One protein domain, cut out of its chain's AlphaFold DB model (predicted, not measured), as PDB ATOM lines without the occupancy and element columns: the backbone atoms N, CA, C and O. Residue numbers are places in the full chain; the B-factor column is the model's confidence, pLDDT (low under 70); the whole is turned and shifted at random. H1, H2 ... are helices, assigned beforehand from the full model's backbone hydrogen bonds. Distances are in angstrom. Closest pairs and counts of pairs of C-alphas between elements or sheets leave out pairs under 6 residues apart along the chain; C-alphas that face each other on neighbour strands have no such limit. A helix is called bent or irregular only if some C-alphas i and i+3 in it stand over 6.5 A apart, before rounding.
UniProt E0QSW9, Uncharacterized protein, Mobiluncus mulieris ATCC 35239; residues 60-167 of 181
ATOM      1  N   SER A  60     251.623 245.812 184.917       64.88
ATOM      2  CA  SER A  60     252.053 245.320 183.609       64.88
ATOM      3  C   SER A  60     250.935 245.623 182.606       64.88
ATOM      4  O   SER A  60     249.760 245.541 182.962       64.88
ATOM      5  N   THR A  61     251.270 246.015 181.377       69.75
ATOM      6  CA  THR A  61     250.279 246.366 180.336       69.75
ATOM      7  C   THR A  61     249.144 245.339 180.252       69.75
ATOM      8  O   THR A  61     247.976 245.702 180.198       69.75
ATOM      9  N   HIS A  62     249.485 244.062 180.416       70.19
ATOM     10  CA  HIS A  62     248.549 242.944 180.507       70.19
ATOM     11  C   HIS A  62     247.548 243.029 181.682       70.19
ATOM     12  O   HIS A  62     246.370 242.728 181.512       70.19
ATOM     13  N   LEU A  63     247.977 243.441 182.882       71.88
ATOM     14  CA  LEU A  63     247.074 243.654 184.020       71.88
ATOM     15  C   LEU A  63     246.137 244.840 183.783       71.88
ATOM     16  O   LEU A  63     244.981 244.791 184.192       71.88
ATOM     17  N   GLN A  64     246.618 245.884 183.108       78.38
ATOM     18  CA  GLN A  64     245.791 247.037 182.762       78.38
ATOM     19  C   GLN A  64     244.730 246.677 181.710       78.38
ATOM     20  O   GLN A  64     243.576 247.072 181.854       78.38
ATOM     21  N   GLU A  65     245.087 245.871 180.707       80.62
ATOM     22  CA  GLU A  65     244.149 245.327 179.714       80.62
ATOM     23  C   GLU A  65     243.074 244.448 180.362       80.62
ATOM     24  O   GLU A  65     241.888 244.626 180.102       80.62
ATOM     25  N   ILE A  66     243.464 243.525 181.245       79.75
ATOM     26  CA  ILE A  66     242.511 242.666 181.961       79.75
ATOM     27  C   ILE A  66     241.574 243.493 182.839       79.75
ATOM     28  O   ILE A  66     240.377 243.215 182.901       79.75
ATOM     29  N   HIS A  67     242.102 244.515 183.513       80.81
ATOM     30  CA  HIS A  67     241.288 245.381 184.351       80.81
ATOM     31  C   HIS A  67     240.284 246.193 183.522       80.81
ATOM     32  O   HIS A  67     239.139 246.347 183.945       80.81
ATOM     33  N   LEU A  68     240.677 246.645 182.328       85.44
ATOM     34  CA  LEU A  68     239.767 247.296 181.387       85.44
ATOM     35  C   LEU A  68     238.659 246.335 180.936       85.44
ATOM     36  O   LEU A  68     237.481 246.667 181.032       85.44
ATOM     37  N   VAL A  69     239.023 245.115 180.521       84.12
ATOM     38  CA  VAL A  69     238.049 244.082 180.132       84.12
ATOM     39  C   VAL A  69     237.091 243.790 181.285       84.12
ATOM     40  O   VAL A  69     235.896 243.623 181.061       84.12
ATOM     41  N   TYR A  70     237.576 243.767 182.525       85.25
ATOM     42  CA  TYR A  70     236.735 243.582 183.703       85.25
ATOM     43  C   TYR A  70     235.686 244.690 183.856       85.25
ATOM     44  O   TYR A  70     234.498 244.387 183.976       85.25
ATOM     45  N   GLU A  71     236.102 245.956 183.809       86.44
ATOM     46  CA  GLU A  71     235.190 247.098 183.937       86.44
ATOM     47  C   GLU A  71     234.150 247.125 182.813       86.44
ATOM     48  O   GLU A  71     232.955 247.316 183.058       86.44
ATOM     49  N   GLU A  72     234.578 246.857 181.580       86.62
ATOM     50  CA  GLU A  72     233.673 246.761 180.438       86.62
ATOM     51  C   GLU A  72     232.696 245.591 180.574       86.62
ATOM     52  O   GLU A  72     231.527 245.722 180.212       86.62
ATOM     53  N   THR A  73     233.145 244.461 181.128       83.88
ATOM     54  CA  THR A  73     232.298 243.282 181.352       83.88
ATOM     55  C   THR A  73     231.243 243.549 182.414       83.88
ATOM     56  O   THR A  73     230.093 243.170 182.214       83.88
ATOM     57  N   LEU A  74     231.585 244.240 183.507       84.69
ATOM     58  CA  LEU A  74     230.600 244.660 184.507       84.69
ATOM     59  C   LEU A  74     229.571 245.628 183.916       84.69
ATOM     60  O   LEU A  74     228.369 245.438 184.085       84.69
ATOM     61  N   SER A  75     230.033 246.617 183.149       85.88
ATOM     62  CA  SER A  75     229.141 247.550 182.454       85.88
ATOM     63  C   SER A  75     228.215 246.826 181.466       85.88
ATOM     64  O   SER A  75     227.011 247.091 181.410       85.88
ATOM     65  N   ALA A  76     228.744 245.868 180.701       82.62
ATOM     66  CA  ALA A  76     227.959 245.049 179.783       82.62
ATOM     67  C   ALA A  76     226.963 244.141 180.524       82.62
ATOM     68  O   ALA A  76     225.820 244.017 180.085       82.62
ATOM     69  N   ALA A  77     227.357 243.568 181.663       81.31
ATOM     70  CA  ALA A  77     226.500 242.753 182.517       81.31
ATOM     71  C   ALA A  77     225.280 243.544 183.012       81.31
ATOM     72  O   ALA A  77     224.146 243.089 182.847       81.31
ATOM     73  N   ASP A  78     225.489 244.758 183.527       81.56
ATOM     74  CA  ASP A  78     224.401 245.622 183.997       81.56
ATOM     75  C   ASP A  78     223.421 245.966 182.867       81.56
ATOM     76  O   ASP A  78     222.197 245.853 183.017       81.56
ATOM     77  N   ARG A  79     223.939 246.317 181.682       82.69
ATOM     78  CA  ARG A  79     223.096 246.580 180.503       82.69
ATOM     79  C   ARG A  79     222.318 245.345 180.065       82.69
ATOM     80  O   ARG A  79     221.149 245.469 179.680       82.69
ATOM     81  N   ALA A  80     222.950 244.176 180.103       81.19
ATOM     82  CA  ALA A  80     222.316 242.920 179.744       81.19
ATOM     83  C   ALA A  80     221.170 242.586 180.707       81.19
ATOM     84  O   ALA A  80     220.111 242.184 180.234       81.19
ATOM     85  N   ILE A  81     221.319 242.822 182.016       81.06
ATOM     86  CA  ILE A  81     220.261 242.594 183.018       81.06
ATOM     87  C   ILE A  81     219.039 243.483 182.751       81.06
ATOM     88  O   ILE A  81     217.912 242.986 182.687       81.06
ATOM     89  N   VAL A  82     219.243 244.786 182.532       82.94
ATOM     90  CA  VAL A  82     218.134 245.725 182.272       82.94
ATOM     91  C   VAL A  82     217.362 245.333 181.008       82.94
ATOM     92  O   VAL A  82     216.130 245.316 180.992       82.94
ATOM     93  N   ARG A  83     218.070 244.976 179.933       82.06
ATOM     94  CA  ARG A  83     217.438 244.544 178.675       82.06
ATOM     95  C   ARG A  83     216.764 243.185 178.779       82.06
ATOM     96  O   ARG A  83     215.733 242.967 178.151       82.06
ATOM     97  N   ASP A  84     217.316 242.278 179.569       84.88
ATOM     98  CA  ASP A  84     216.735 240.964 179.816       84.88
ATOM     99  C   ASP A  84     215.349 241.073 180.472       84.88
ATOM    100  O   ASP A  84     214.430 240.317 180.135       84.88
ATOM    101  N   GLN A  85     215.163 242.066 181.348       84.88
ATOM    102  CA  GLN A  85     213.851 242.407 181.894       84.88
ATOM    103  C   GLN A  85     212.893 242.915 180.805       84.88
ATOM    104  O   GLN A  85     211.775 242.411 180.708       84.88
ATOM    105  N   GLN A  86     213.339 243.823 179.932       84.00
ATOM    106  CA  GLN A  86     212.521 244.327 178.818       84.00
ATOM    107  C   GLN A  86     212.081 243.203 177.868       84.00
ATOM    108  O   GLN A  86     210.924 243.153 177.453       84.00
ATOM    109  N   VAL A  87     212.977 242.263 177.549       84.38
ATOM    110  CA  VAL A  87     212.654 241.095 176.713       84.38
ATOM    111  C   VAL A  87     211.664 240.169 177.423       84.38
ATOM    112  O   VAL A  87     210.710 239.706 176.799       84.38
ATOM    113  N   ARG A  88     211.827 239.916 178.729       84.44
ATOM    114  CA  ARG A  88     210.856 239.138 179.525       84.44
ATOM    115  C   ARG A  88     209.466 239.769 179.519       84.44
ATOM    116  O   ARG A  88     208.479 239.056 179.371       84.44
ATOM    117  N   GLU A  89     209.384 241.080 179.705       82.69
ATOM    118  CA  GLU A  89     208.112 241.803 179.708       82.69
ATOM    119  C   GLU A  89     207.459 241.758 178.327       82.69
ATOM    120  O   GLU A  89     206.296 241.384 178.218       82.69
ATOM    121  N   ALA A  90     208.217 242.029 177.264       79.56
ATOM    122  CA  ALA A  90     207.690 242.021 175.904       79.56
ATOM    123  C   ALA A  90     207.263 240.615 175.436       79.56
ATOM    124  O   ALA A  90     206.227 240.458 174.793       79.56
ATOM    125  N   THR A  91     208.007 239.571 175.815       78.75
ATOM    126  CA  THR A  91     207.660 238.181 175.466       78.75
ATOM    127  C   THR A  91     206.412 237.671 176.168       78.75
ATOM    128  O   THR A  91     205.689 236.873 175.575       78.75
ATOM    129  N   ARG A  92     206.102 238.137 177.388       78.44
ATOM    130  CA  ARG A  92     204.866 237.750 178.097       78.44
ATOM    131  C   ARG A  92     203.603 238.053 177.294       78.44
ATOM    132  O   ARG A  92     202.640 237.304 177.407       78.44
ATOM    133  N   TYR A  93     203.611 239.107 176.483       68.31
ATOM    134  CA  TYR A  93     202.441 239.522 175.710       68.31
ATOM    135  C   TYR A  93     202.360 238.879 174.317       68.31
ATOM    136  O   TYR A  93     201.328 239.003 173.669       68.31
ATOM    137  N   MET A  94     203.400 238.164 173.865       68.31
ATOM    138  CA  MET A  94     203.500 237.638 172.488       68.31
ATOM    139  C   MET A  94     203.817 236.134 172.417       68.31
ATOM    140  O   MET A  94     204.309 235.638 171.408       68.31
ATOM    141  N   LEU A  95     203.525 235.383 173.484       62.47
ATOM    142  CA  LEU A  95     203.879 233.962 173.669       62.47
ATOM    143  C   LEU A  95     203.411 232.991 172.563       62.47
ATOM    144  O   LEU A  95     203.831 231.836 172.584       62.47
ATOM    145  N   LYS A  96     202.543 233.416 171.639       70.31
ATOM    146  CA  LYS A  96     201.922 232.557 170.621       70.31
ATOM    147  C   LYS A  96     202.408 232.794 169.190       70.31
ATOM    148  O   LYS A  96     202.012 232.037 168.311       70.31
ATOM    149  N   ASP A  97     203.251 233.795 168.942       73.69
ATOM    150  CA  ASP A  97     203.690 234.086 167.576       73.69
ATOM    151  C   ASP A  97     204.796 233.107 167.115       73.69
ATOM    152  O   ASP A  97     205.878 233.076 167.718       73.69
ATOM    153  N   PRO A  98     204.575 232.313 166.045       77.19
ATOM    154  CA  PRO A  98     205.587 231.408 165.501       77.19
ATOM    155  C   PRO A  98     206.847 232.131 165.001       77.19
ATOM    156  O   PRO A  98     207.922 231.531 165.003       77.19
ATOM    157  N   SER A  99     206.757 233.414 164.624       80.50
ATOM    158  CA  SER A  99     207.911 234.213 164.184       80.50
ATOM    159  C   SER A  99     208.945 234.430 165.301       80.50
ATOM    160  O   SER A  99     210.130 234.650 165.039       80.50
ATOM    161  N   LEU A 100     208.513 234.301 166.560       80.44
ATOM    162  CA  LEU A 100     209.338 234.508 167.744       80.44
ATOM    163  C   LEU A 100     210.030 233.234 168.238       80.44
ATOM    164  O   LEU A 100     210.899 233.339 169.100       80.44
ATOM    165  N   ALA A 101     209.700 232.050 167.712       83.56
ATOM    166  CA  ALA A 101     210.197 230.773 168.231       83.56
ATOM    167  C   ALA A 101     211.735 230.673 168.211       83.56
ATOM    168  O   ALA A 101     212.358 230.466 169.252       83.56
ATOM    169  N   GLN A 102     212.353 230.903 167.050       85.81
ATOM    170  CA  GLN A 102     213.808 230.813 166.894       85.81
ATOM    171  C   GLN A 102     214.562 231.907 167.688       85.81
ATOM    172  O   GLN A 102     215.488 231.564 168.427       85.81
ATOM    173  N   PRO A 103     214.185 233.204 167.624       85.31
ATOM    174  CA  PRO A 103     214.805 234.234 168.465       85.31
ATOM    175  C   PRO A 103     214.654 233.975 169.974       85.31
ATOM    176  O   PRO A 103     215.567 234.264 170.753       85.31
ATOM    177  N   LEU A 104     213.523 233.404 170.399       86.06
ATOM    178  CA  LEU A 104     213.261 233.053 171.795       86.06
ATOM    179  C   LEU A 104     214.162 231.911 172.275       86.06
ATOM    180  O   LEU A 104     214.649 231.963 173.405       86.06
ATOM    181  N   GLU A 105     214.384 230.890 171.447       88.44
ATOM    182  CA  GLU A 105     215.312 229.795 171.744       88.44
ATOM    183  C   GLU A 105     216.743 230.306 171.903       88.44
ATOM    184  O   GLU A 105     217.356 230.054 172.941       88.44
ATOM    185  N   GLN A 106     217.223 231.120 170.957       89.19
ATOM    186  CA  GLN A 106     218.561 231.721 171.013       89.19
ATOM    187  C   GLN A 106     218.754 232.586 172.264       89.19
ATOM    188  O   GLN A 106     219.761 232.470 172.963       89.19
ATOM    189  N   TRP A 107     217.775 233.434 172.600       89.25
ATOM    190  CA  TRP A 107     217.836 234.228 173.828       89.25
ATOM    191  C   TRP A 107     217.830 233.345 175.084       89.25
ATOM    192  O   TRP A 107     218.594 233.601 176.013       89.25
ATOM    193  N   ARG A 108     217.005 232.290 175.131       88.06
ATOM    194  CA  ARG A 108     216.957 231.360 176.274       88.06
ATOM    195  C   ARG A 108     218.266 230.600 176.456       88.06
ATOM    196  O   ARG A 108     218.689 230.437 177.598       88.06
ATOM    197  N   GLU A 109     218.879 230.143 175.372       91.69
ATOM    198  CA  GLU A 109     220.178 229.471 175.383       91.69
ATOM    199  C   GLU A 109     221.263 230.403 175.929       91.69
ATOM    200  O   GLU A 109     221.855 230.107 176.967       91.69
ATOM    201  N   LYS A 110     221.414 231.595 175.338       88.38
ATOM    202  CA  LYS A 110     222.419 232.576 175.777       88.38
ATOM    203  C   LYS A 110     222.215 233.040 177.210       88.38
ATOM    204  O   LYS A 110     223.169 233.251 177.952       88.38
ATOM    205  N   ARG A 111     220.964 233.136 177.651       88.12
ATOM    206  CA  ARG A 111     220.643 233.435 179.046       88.12
ATOM    207  C   ARG A 111     221.046 232.309 180.002       88.12
ATOM    208  O   ARG A 111     221.456 232.598 181.122       88.12
ATOM    209  N   ARG A 112     220.900 231.039 179.610       88.50
ATOM    210  CA  ARG A 112     221.338 229.899 180.437       88.50
ATOM    211  C   ARG A 112     222.855 229.872 180.560       88.50
ATOM    212  O   ARG A 112     223.354 229.715 181.670       88.50
ATOM    213  N   GLU A 113     223.559 230.080 179.450       89.75
ATOM    214  CA  GLU A 113     225.018 230.223 179.441       89.75
ATOM    215  C   GLU A 113     225.455 231.372 180.358       89.75
ATOM    216  O   GLU A 113     226.326 231.191 181.204       89.75
ATOM    217  N   TRP A 114     224.786 232.527 180.271       87.94
ATOM    218  CA  TRP A 114     225.050 233.672 181.143       87.94
ATOM    219  C   TRP A 114     224.807 233.365 182.624       87.94
ATOM    220  O   TRP A 114     225.633 233.694 183.473       87.94
ATOM    221  N   ALA A 115     223.702 232.690 182.951       86.62
ATOM    222  CA  ALA A 115     223.376 232.318 184.325       86.62
ATOM    223  C   ALA A 115     224.439 231.405 184.960       86.62
ATOM    224  O   ALA A 115     224.694 231.517 186.156       86.62
ATOM    225  N   ALA A 116     225.090 230.548 184.166       88.62
ATOM    226  CA  ALA A 116     226.194 229.712 184.635       88.62
ATOM    227  C   ALA A 116     227.447 230.525 185.015       88.62
ATOM    228  O   ALA A 116     228.248 230.060 185.820       88.62
ATOM    229  N   GLN A 117     227.601 231.737 184.470       88.81
ATOM    230  CA  GLN A 117     228.745 232.622 184.717       88.81
ATOM    231  C   GLN A 117     228.496 233.672 185.812       88.81
ATOM    232  O   GLN A 117     229.430 234.361 186.221       88.81
ATOM    233  N   LEU A 118     227.268 233.790 186.333       84.12
ATOM    234  CA  LEU A 118     226.945 234.763 187.387       84.12
ATOM    235  C   LEU A 118     227.753 234.525 188.667       84.12
ATOM    236  O   LEU A 118     228.288 235.471 189.234       84.12
ATOM    237  N   THR A 119     227.921 233.268 189.074       85.00
ATOM    238  CA  THR A 119     228.710 232.909 190.264       85.00
ATOM    239  C   THR A 119     230.185 233.281 190.112       85.00
ATOM    240  O   THR A 119     230.823 233.704 191.074       85.00
ATOM    241  N   PHE A 120     230.728 233.171 188.896       87.31
ATOM    242  CA  PHE A 120     232.078 233.626 188.582       87.31
ATOM    243  C   PHE A 120     232.195 235.150 188.711       87.31
ATOM    244  O   PHE A 120     233.126 235.632 189.354       87.31
ATOM    245  N   LEU A 121     231.238 235.912 188.172       84.75
ATOM    246  CA  LEU A 121     231.220 237.375 188.294       84.75
ATOM    247  C   LEU A 121     231.038 237.845 189.750       84.75
ATOM    248  O   LEU A 121     231.695 238.794 190.181       84.75
ATOM    249  N   GLU A 122     230.206 237.163 190.537       83.75
ATOM    250  CA  GLU A 122     230.028 237.420 191.975       83.75
ATOM    251  C   GLU A 122     231.311 237.139 192.777       83.75
ATOM    252  O   GLU A 122     231.717 237.926 193.638       83.75
ATOM    253  N   ALA A 123     232.008 236.042 192.467       83.62
ATOM    254  CA  ALA A 123     233.298 235.740 193.082       83.62
ATOM    255  C   ALA A 123     234.348 236.805 192.726       83.62
ATOM    256  O   ALA A 123     235.111 237.250 193.588       83.62
ATOM    257  N   LEU A 124     234.343 237.258 191.472       83.75
ATOM    258  CA  LEU A 124     235.311 238.214 190.950       83.75
ATOM    259  C   LEU A 124     235.082 239.636 191.489       83.75
ATOM    260  O   LEU A 124     236.046 240.323 191.815       83.75
ATOM    261  N   THR A 125     233.828 240.055 191.684       80.62
ATOM    262  CA  THR A 125     233.485 241.325 192.361       80.62
ATOM    263  C   THR A 125     233.858 241.331 193.842       80.62
ATOM    264  O   THR A 125     234.213 242.380 194.379       80.62
ATOM    265  N   SER A 126     233.857 240.168 194.499       82.44
ATOM    266  CA  SER A 126     234.226 240.051 195.913       82.44
ATOM    267  C   SER A 126     235.729 240.227 196.165       82.44
ATOM    268  O   SER A 126     236.121 240.655 197.252       82.44
ATOM    269  N   ASN A 127     236.596 239.878 195.202       81.38
ATOM    270  CA  ASN A 127     238.050 239.988 195.378       81.38
ATOM    271  C   ASN A 127     238.824 240.221 194.057       81.38
ATOM    272  O   ASN A 127     239.653 239.391 193.660       81.38
ATOM    273  N   PRO A 128     238.595 241.356 193.370       74.19
ATOM    274  CA  PRO A 128     239.063 241.567 191.999       74.19
ATOM    275  C   PRO A 128     240.591 241.631 191.898       74.19
ATOM    276  O   PRO A 128     241.188 241.002 191.030       74.19
ATOM    277  N   SER A 129     241.259 242.317 192.827       72.50
ATOM    278  CA  SER A 129     242.713 242.534 192.775       72.50
ATOM    279  C   SER A 129     243.535 241.248 192.885       72.50
ATOM    280  O   SER A 129     244.616 241.161 192.311       72.50
ATOM    281  N   LYS A 130     243.025 240.240 193.602       73.06
ATOM    282  CA  LYS A 130     243.682 238.937 193.766       73.06
ATOM    283  C   LYS A 130     243.347 237.967 192.631       73.06
ATOM    284  O   LYS A 130     244.153 237.098 192.314       73.06
ATOM    285  N   MET A 131     242.156 238.086 192.050       71.62
ATOM    286  CA  MET A 131     241.687 237.174 191.010       71.62
ATOM    287  C   MET A 131     242.182 237.573 189.615       71.62
ATOM    288  O   MET A 131     242.533 236.698 188.836       71.62
ATOM    289  N   LEU A 132     242.311 238.870 189.312       77.38
ATOM    290  CA  LEU A 132     242.761 239.349 187.993       77.38
ATOM    291  C   LEU A 132     244.248 239.071 187.698       77.38
ATOM    292  O   LEU A 132     244.685 239.202 186.557       77.38
ATOM    293  N   THR A 133     245.033 238.676 188.706       77.94
ATOM    294  CA  THR A 133     246.423 238.229 188.522       77.94
ATOM    295  C   THR A 133     246.539 236.769 188.076       77.94
ATOM    296  O   THR A 133     247.624 236.349 187.680       77.94
ATOM    297  N   ASP A 134     245.455 235.990 188.155       81.25
ATOM    298  CA  ASP A 134     245.426 234.593 187.724       81.25
ATOM    299  C   ASP A 134     245.108 234.505 186.215       81.25
ATOM    300  O   ASP A 134     244.054 234.987 185.782       81.25
ATOM    301  N   PRO A 135     245.980 233.898 185.387       80.81
ATOM    302  CA  PRO A 135     245.738 233.766 183.950       80.81
ATOM    303  C   PRO A 135     244.469 232.965 183.621       80.81
ATOM    304  O   PRO A 135     243.782 233.302 182.658       80.81
ATOM    305  N   ALA A 136     244.101 231.963 184.429       84.25
ATOM    306  CA  ALA A 136     242.885 231.182 184.194       84.25
ATOM    307  C   ALA A 136     241.617 232.029 184.400       84.25
ATOM    308  O   ALA A 136     240.633 231.892 183.670       84.25
ATOM    309  N   VAL A 137     241.656 232.949 185.367       84.56
ATOM    310  CA  VAL A 137     240.576 233.914 185.603       84.56
ATOM    311  C   VAL A 137     240.495 234.925 184.465       84.56
ATOM    312  O   VAL A 137     239.392 235.261 184.038       84.56
ATOM    313  N   ALA A 138     241.633 235.392 183.951       82.25
ATOM    314  CA  ALA A 138     241.675 236.333 182.837       82.25
ATOM    315  C   ALA A 138     241.061 235.753 181.552       82.25
ATOM    316  O   ALA A 138     240.289 236.433 180.875       82.25
ATOM    317  N   ASP A 139     241.353 234.491 181.236       85.88
ATOM    318  CA  ASP A 139     240.769 233.821 180.071       85.88
ATOM    319  C   ASP A 139     239.269 233.573 180.253       85.88
ATOM    320  O   ASP A 139     238.488 233.839 179.335       85.88
ATOM    321  N   ASN A 140     238.838 233.170 181.454       87.38
ATOM    322  CA  ASN A 140     237.411 233.044 181.734       87.38
ATOM    323  C   ASN A 140     236.700 234.407 181.666       87.38
ATOM    324  O   ASN A 140     235.613 234.509 181.112       87.38
ATOM    325  N   LEU A 141     237.327 235.486 182.139       88.25
ATOM    326  CA  LEU A 141     236.781 236.839 182.041       88.25
ATOM    327  C   LEU A 141     236.599 237.281 180.582       88.25
ATOM    328  O   LEU A 141     235.554 237.836 180.251       88.25
ATOM    329  N   ARG A 142     237.561 237.001 179.695       87.19
ATOM    330  CA  ARG A 142     237.426 237.264 178.246       87.19
ATOM    331  C   ARG A 142     236.278 236.466 177.624       87.19
ATOM    332  O   ARG A 142     235.549 236.984 176.773       87.19
ATOM    333  N   TYR A 143     236.096 235.221 178.058       89.44
ATOM    334  CA  TYR A 143     234.958 234.407 177.644       89.44
ATOM    335  C   TYR A 143     233.629 235.024 178.111       89.44
ATOM    336  O   TYR A 143     232.742 235.250 177.287       89.44
ATOM    337  N   VAL A 144     233.511 235.392 179.392       89.38
ATOM    338  CA  VAL A 144     232.300 236.037 179.936       89.38
ATOM    339  C   VAL A 144     232.025 237.386 179.270       89.38
ATOM    340  O   VAL A 144     230.874 237.700 178.973       89.38
ATOM    341  N   HIS A 145     233.065 238.160 178.967       89.12
ATOM    342  CA  HIS A 145     232.960 239.400 178.203       89.12
ATOM    343  C   HIS A 145     232.315 239.165 176.831       89.12
ATOM    344  O   HIS A 145     231.339 239.823 176.475       89.12
ATOM    345  N   THR A 146     232.803 238.169 176.086       90.31
ATOM    346  CA  THR A 146     232.241 237.787 174.780       90.31
ATOM    347  C   THR A 146     230.787 237.327 174.917       90.31
ATOM    348  O   THR A 146     229.916 237.771 174.168       90.31
ATOM    349  N   LEU A 147     230.500 236.510 175.932       89.81
ATOM    350  CA  LEU A 147     229.157 236.020 176.227       89.81
ATOM    351  C   LEU A 147     228.170 237.159 176.536       89.81
ATOM    352  O   LEU A 147     227.021 237.107 176.100       89.81
ATOM    353  N   ALA A 148     228.609 238.214 177.231       87.69
ATOM    354  CA  ALA A 148     227.787 239.398 177.487       87.69
ATOM    355  C   ALA A 148     227.364 240.089 176.177       87.69
ATOM    356  O   ALA A 148     226.201 240.468 176.017       87.69
ATOM    357  N   PHE A 149     228.277 240.208 175.205       87.75
ATOM    358  CA  PHE A 149     227.958 240.765 173.885       87.75
ATOM    359  C   PHE A 149     227.009 239.880 173.082       87.75
ATOM    360  O   PHE A 149     226.088 240.394 172.445       87.75
ATOM    361  N   GLU A 150     227.202 238.563 173.119       89.12
ATOM    362  CA  GLU A 150     226.301 237.618 172.458       89.12
ATOM    363  C   GLU A 150     224.894 237.663 173.062       89.12
ATOM    364  O   GLU A 150     223.902 237.681 172.329       89.12
ATOM    365  N   LEU A 151     224.791 237.764 174.391       89.56
ATOM    366  CA  LEU A 151     223.519 237.943 175.082       89.56
ATOM    367  C   LEU A 151     222.851 239.263 174.678       89.56
ATOM    368  O   LEU A 151     221.666 239.270 174.334       89.56
ATOM    369  N   GLU A 152     223.595 240.373 174.655       88.69
ATOM    370  CA  GLU A 152     223.075 241.657 174.175       88.69
ATOM    371  C   GLU A 152     222.584 241.569 172.718       88.69
ATOM    372  O   GLU A 152     221.554 242.156 172.369       88.69
ATOM    373  N   ALA A 153     223.304 240.851 171.853       88.88
ATOM    374  CA  ALA A 153     222.921 240.652 170.460       88.88
ATOM    375  C   ALA A 153     221.624 239.837 170.341       88.88
ATOM    376  O   ALA A 153     220.711 240.258 169.624       88.88
ATOM    377  N   ALA A 154     221.497 238.742 171.099       87.44
ATOM    378  CA  ALA A 154     220.286 237.924 171.153       87.44
ATOM    379  C   ALA A 154     219.078 238.725 171.672       87.44
ATOM    380  O   ALA A 154     217.996 238.680 171.087       87.44
ATOM    381  N   GLN A 155     219.266 239.546 172.709       89.44
ATOM    382  CA  GLN A 155     218.223 240.443 173.222       89.44
ATOM    383  C   GLN A 155     217.770 241.463 172.170       89.44
ATOM    384  O   GLN A 155     216.574 241.704 172.005       89.44
ATOM    385  N   ARG A 156     218.708 242.059 171.421       89.00
ATOM    386  CA  ARG A 156     218.378 242.996 170.333       89.00
ATOM    387  C   ARG A 156     217.641 242.302 169.192       89.00
ATOM    388  O   ARG A 156     216.701 242.886 168.658       89.00
ATOM    389  N   ALA A 157     218.053 241.091 168.818       88.12
ATOM    390  CA  ALA A 157     217.357 240.291 167.813       88.12
ATOM    391  C   ALA A 157     215.917 240.000 168.255       88.12
ATOM    392  O   ALA A 157     214.988 240.241 167.487       88.12
ATOM    393  N   MET A 158     215.725 239.620 169.521       86.00
ATOM    394  CA  MET A 158     214.405 239.365 170.088       86.00
ATOM    395  C   MET A 158     213.512 240.611 170.074       86.00
ATOM    396  O   MET A 158     212.382 240.560 169.600       86.00
ATOM    397  N   LEU A 159     214.024 241.764 170.516       87.44
ATOM    398  CA  LEU A 159     213.263 243.020 170.484       87.44
ATOM    399  C   LEU A 159     212.911 243.462 169.057       87.44
ATOM    400  O   LEU A 159     211.852 244.049 168.845       87.44
ATOM    401  N   ARG A 160     213.777 243.199 168.071       87.75
ATOM    402  CA  ARG A 160     213.470 243.470 166.658       87.75
ATOM    403  C   ARG A 160     212.368 242.552 166.140       87.75
ATOM    404  O   ARG A 160     211.448 243.062 165.512       87.75
ATOM    405  N   ALA A 161     212.438 241.257 166.442       85.31
ATOM    406  CA  ALA A 161     211.415 240.290 166.053       85.31
ATOM    407  C   ALA A 161     210.051 240.650 166.669       85.31
ATOM    408  O   ALA A 161     209.058 240.728 165.960       85.31
ATOM    409  N   ILE A 162     210.030 241.020 167.954       83.75
ATOM    410  CA  ILE A 162     208.838 241.526 168.654       83.75
ATOM    411  C   ILE A 162     208.260 242.759 167.949       83.75
ATOM    412  O   ILE A 162     207.065 242.821 167.681       83.75
ATOM    413  N   ARG A 163     209.094 243.747 167.600       84.69
ATOM    414  CA  ARG A 163     208.626 244.942 166.875       84.69
ATOM    415  C   ARG A 163     208.057 244.603 165.499       84.69
ATOM    416  O   ARG A 163     207.079 245.220 165.094       84.69
ATOM    417  N   GLN A 164     208.670 243.657 164.792       83.69
ATOM    418  CA  GLN A 164     208.175 243.188 163.499       83.69
ATOM    419  C   GLN A 164     206.824 242.489 163.652       83.69
ATOM    420  O   GLN A 164     205.893 242.865 162.952       83.69
ATOM    421  N   ALA A 165     206.694 241.582 164.617       77.94
ATOM    422  CA  ALA A 165     205.455 240.880 164.936       77.94
ATOM    423  C   ALA A 165     204.299 241.834 165.292       77.94
ATOM    424  O   ALA A 165     203.184 241.697 164.785       77.94
ATOM    425  N   VAL A 166     204.577 242.867 166.101       79.12
ATOM    426  CA  VAL A 166     203.600 243.925 166.421       79.12
ATOM    427  C   VAL A 166     203.197 244.697 165.162       79.12
ATOM    428  O   VAL A 166     202.017 244.980 164.969       79.12
ATOM    429  N   ALA A 167     204.156 245.028 164.291       79.25
ATOM    430  CA  ALA A 167     203.889 245.763 163.055       79.25
ATOM    431  C   ALA A 167     203.114 244.933 162.016       79.25
ATOM    432  O   ALA A 167     202.333 245.497 161.253       79.25
TER     433      ALA A 167
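Overview. This is residues 60 to 167 of the 181 residues of an uncharacterized protein of Mobiluncus mulieris ATCC 35239 (UniProt E0QSW9). Three long helices, H1, H2 and H4, form a loose up-and-down bundle shaped like a rod, each running against the one before it, with H4 touching both others and short H3 in the turn at one end. The printed part has 108 residues with four named helices, H1 to H4 along the chain, no named strand; the class is all helix. It is loose, radius of gyration of the C-alphas 16.2 A, spanning 52 by 22 by 19 A.

Arrangement. H4, residues 135 to 167, touches H1, residues 61 to 92, closest at the C-alphas of Thr 73 and His 145, 5.0 A, at a shallow tilt of 29 degrees, the same way. H4 touches H2, residues 98 to 126, closest at the C-alphas of Trp 107 and Ala 154, 5.2 A, at a shallow tilt of 30 degrees, opposite ways. H1 and H2 are near each other, closest C-alphas 8.2 A. H3, residues 128 to 131, is close to but not clearly touching H2, with the C-alphas of Leu 124 and Met 131 6.5 A apart. Every O i to N i+4 pair is within hydrogen-bond range in H1 and H4, 20 of 25 in H2; H3 is too short for one.

Along the chain. H4 is 48.3 A long, H1 46.3 A and H2 42.7 A. C-alpha 61 is at (250.279, 246.366, 180.336), C-alpha 167 at (203.889, 245.763, 163.055). H2 is irregular, C-alphas 99 and 102 being 7.3 A apart, and has a kink of 38 degrees near residue 117.

Size, cuts and confidence. The C-alphas farthest apart, Ser 60 and Lys 96, are 53.3 A apart. The printed part has no cut, and its three links are tight. Residues 60 to 61 and 93 to 95 have pLDDT under 70.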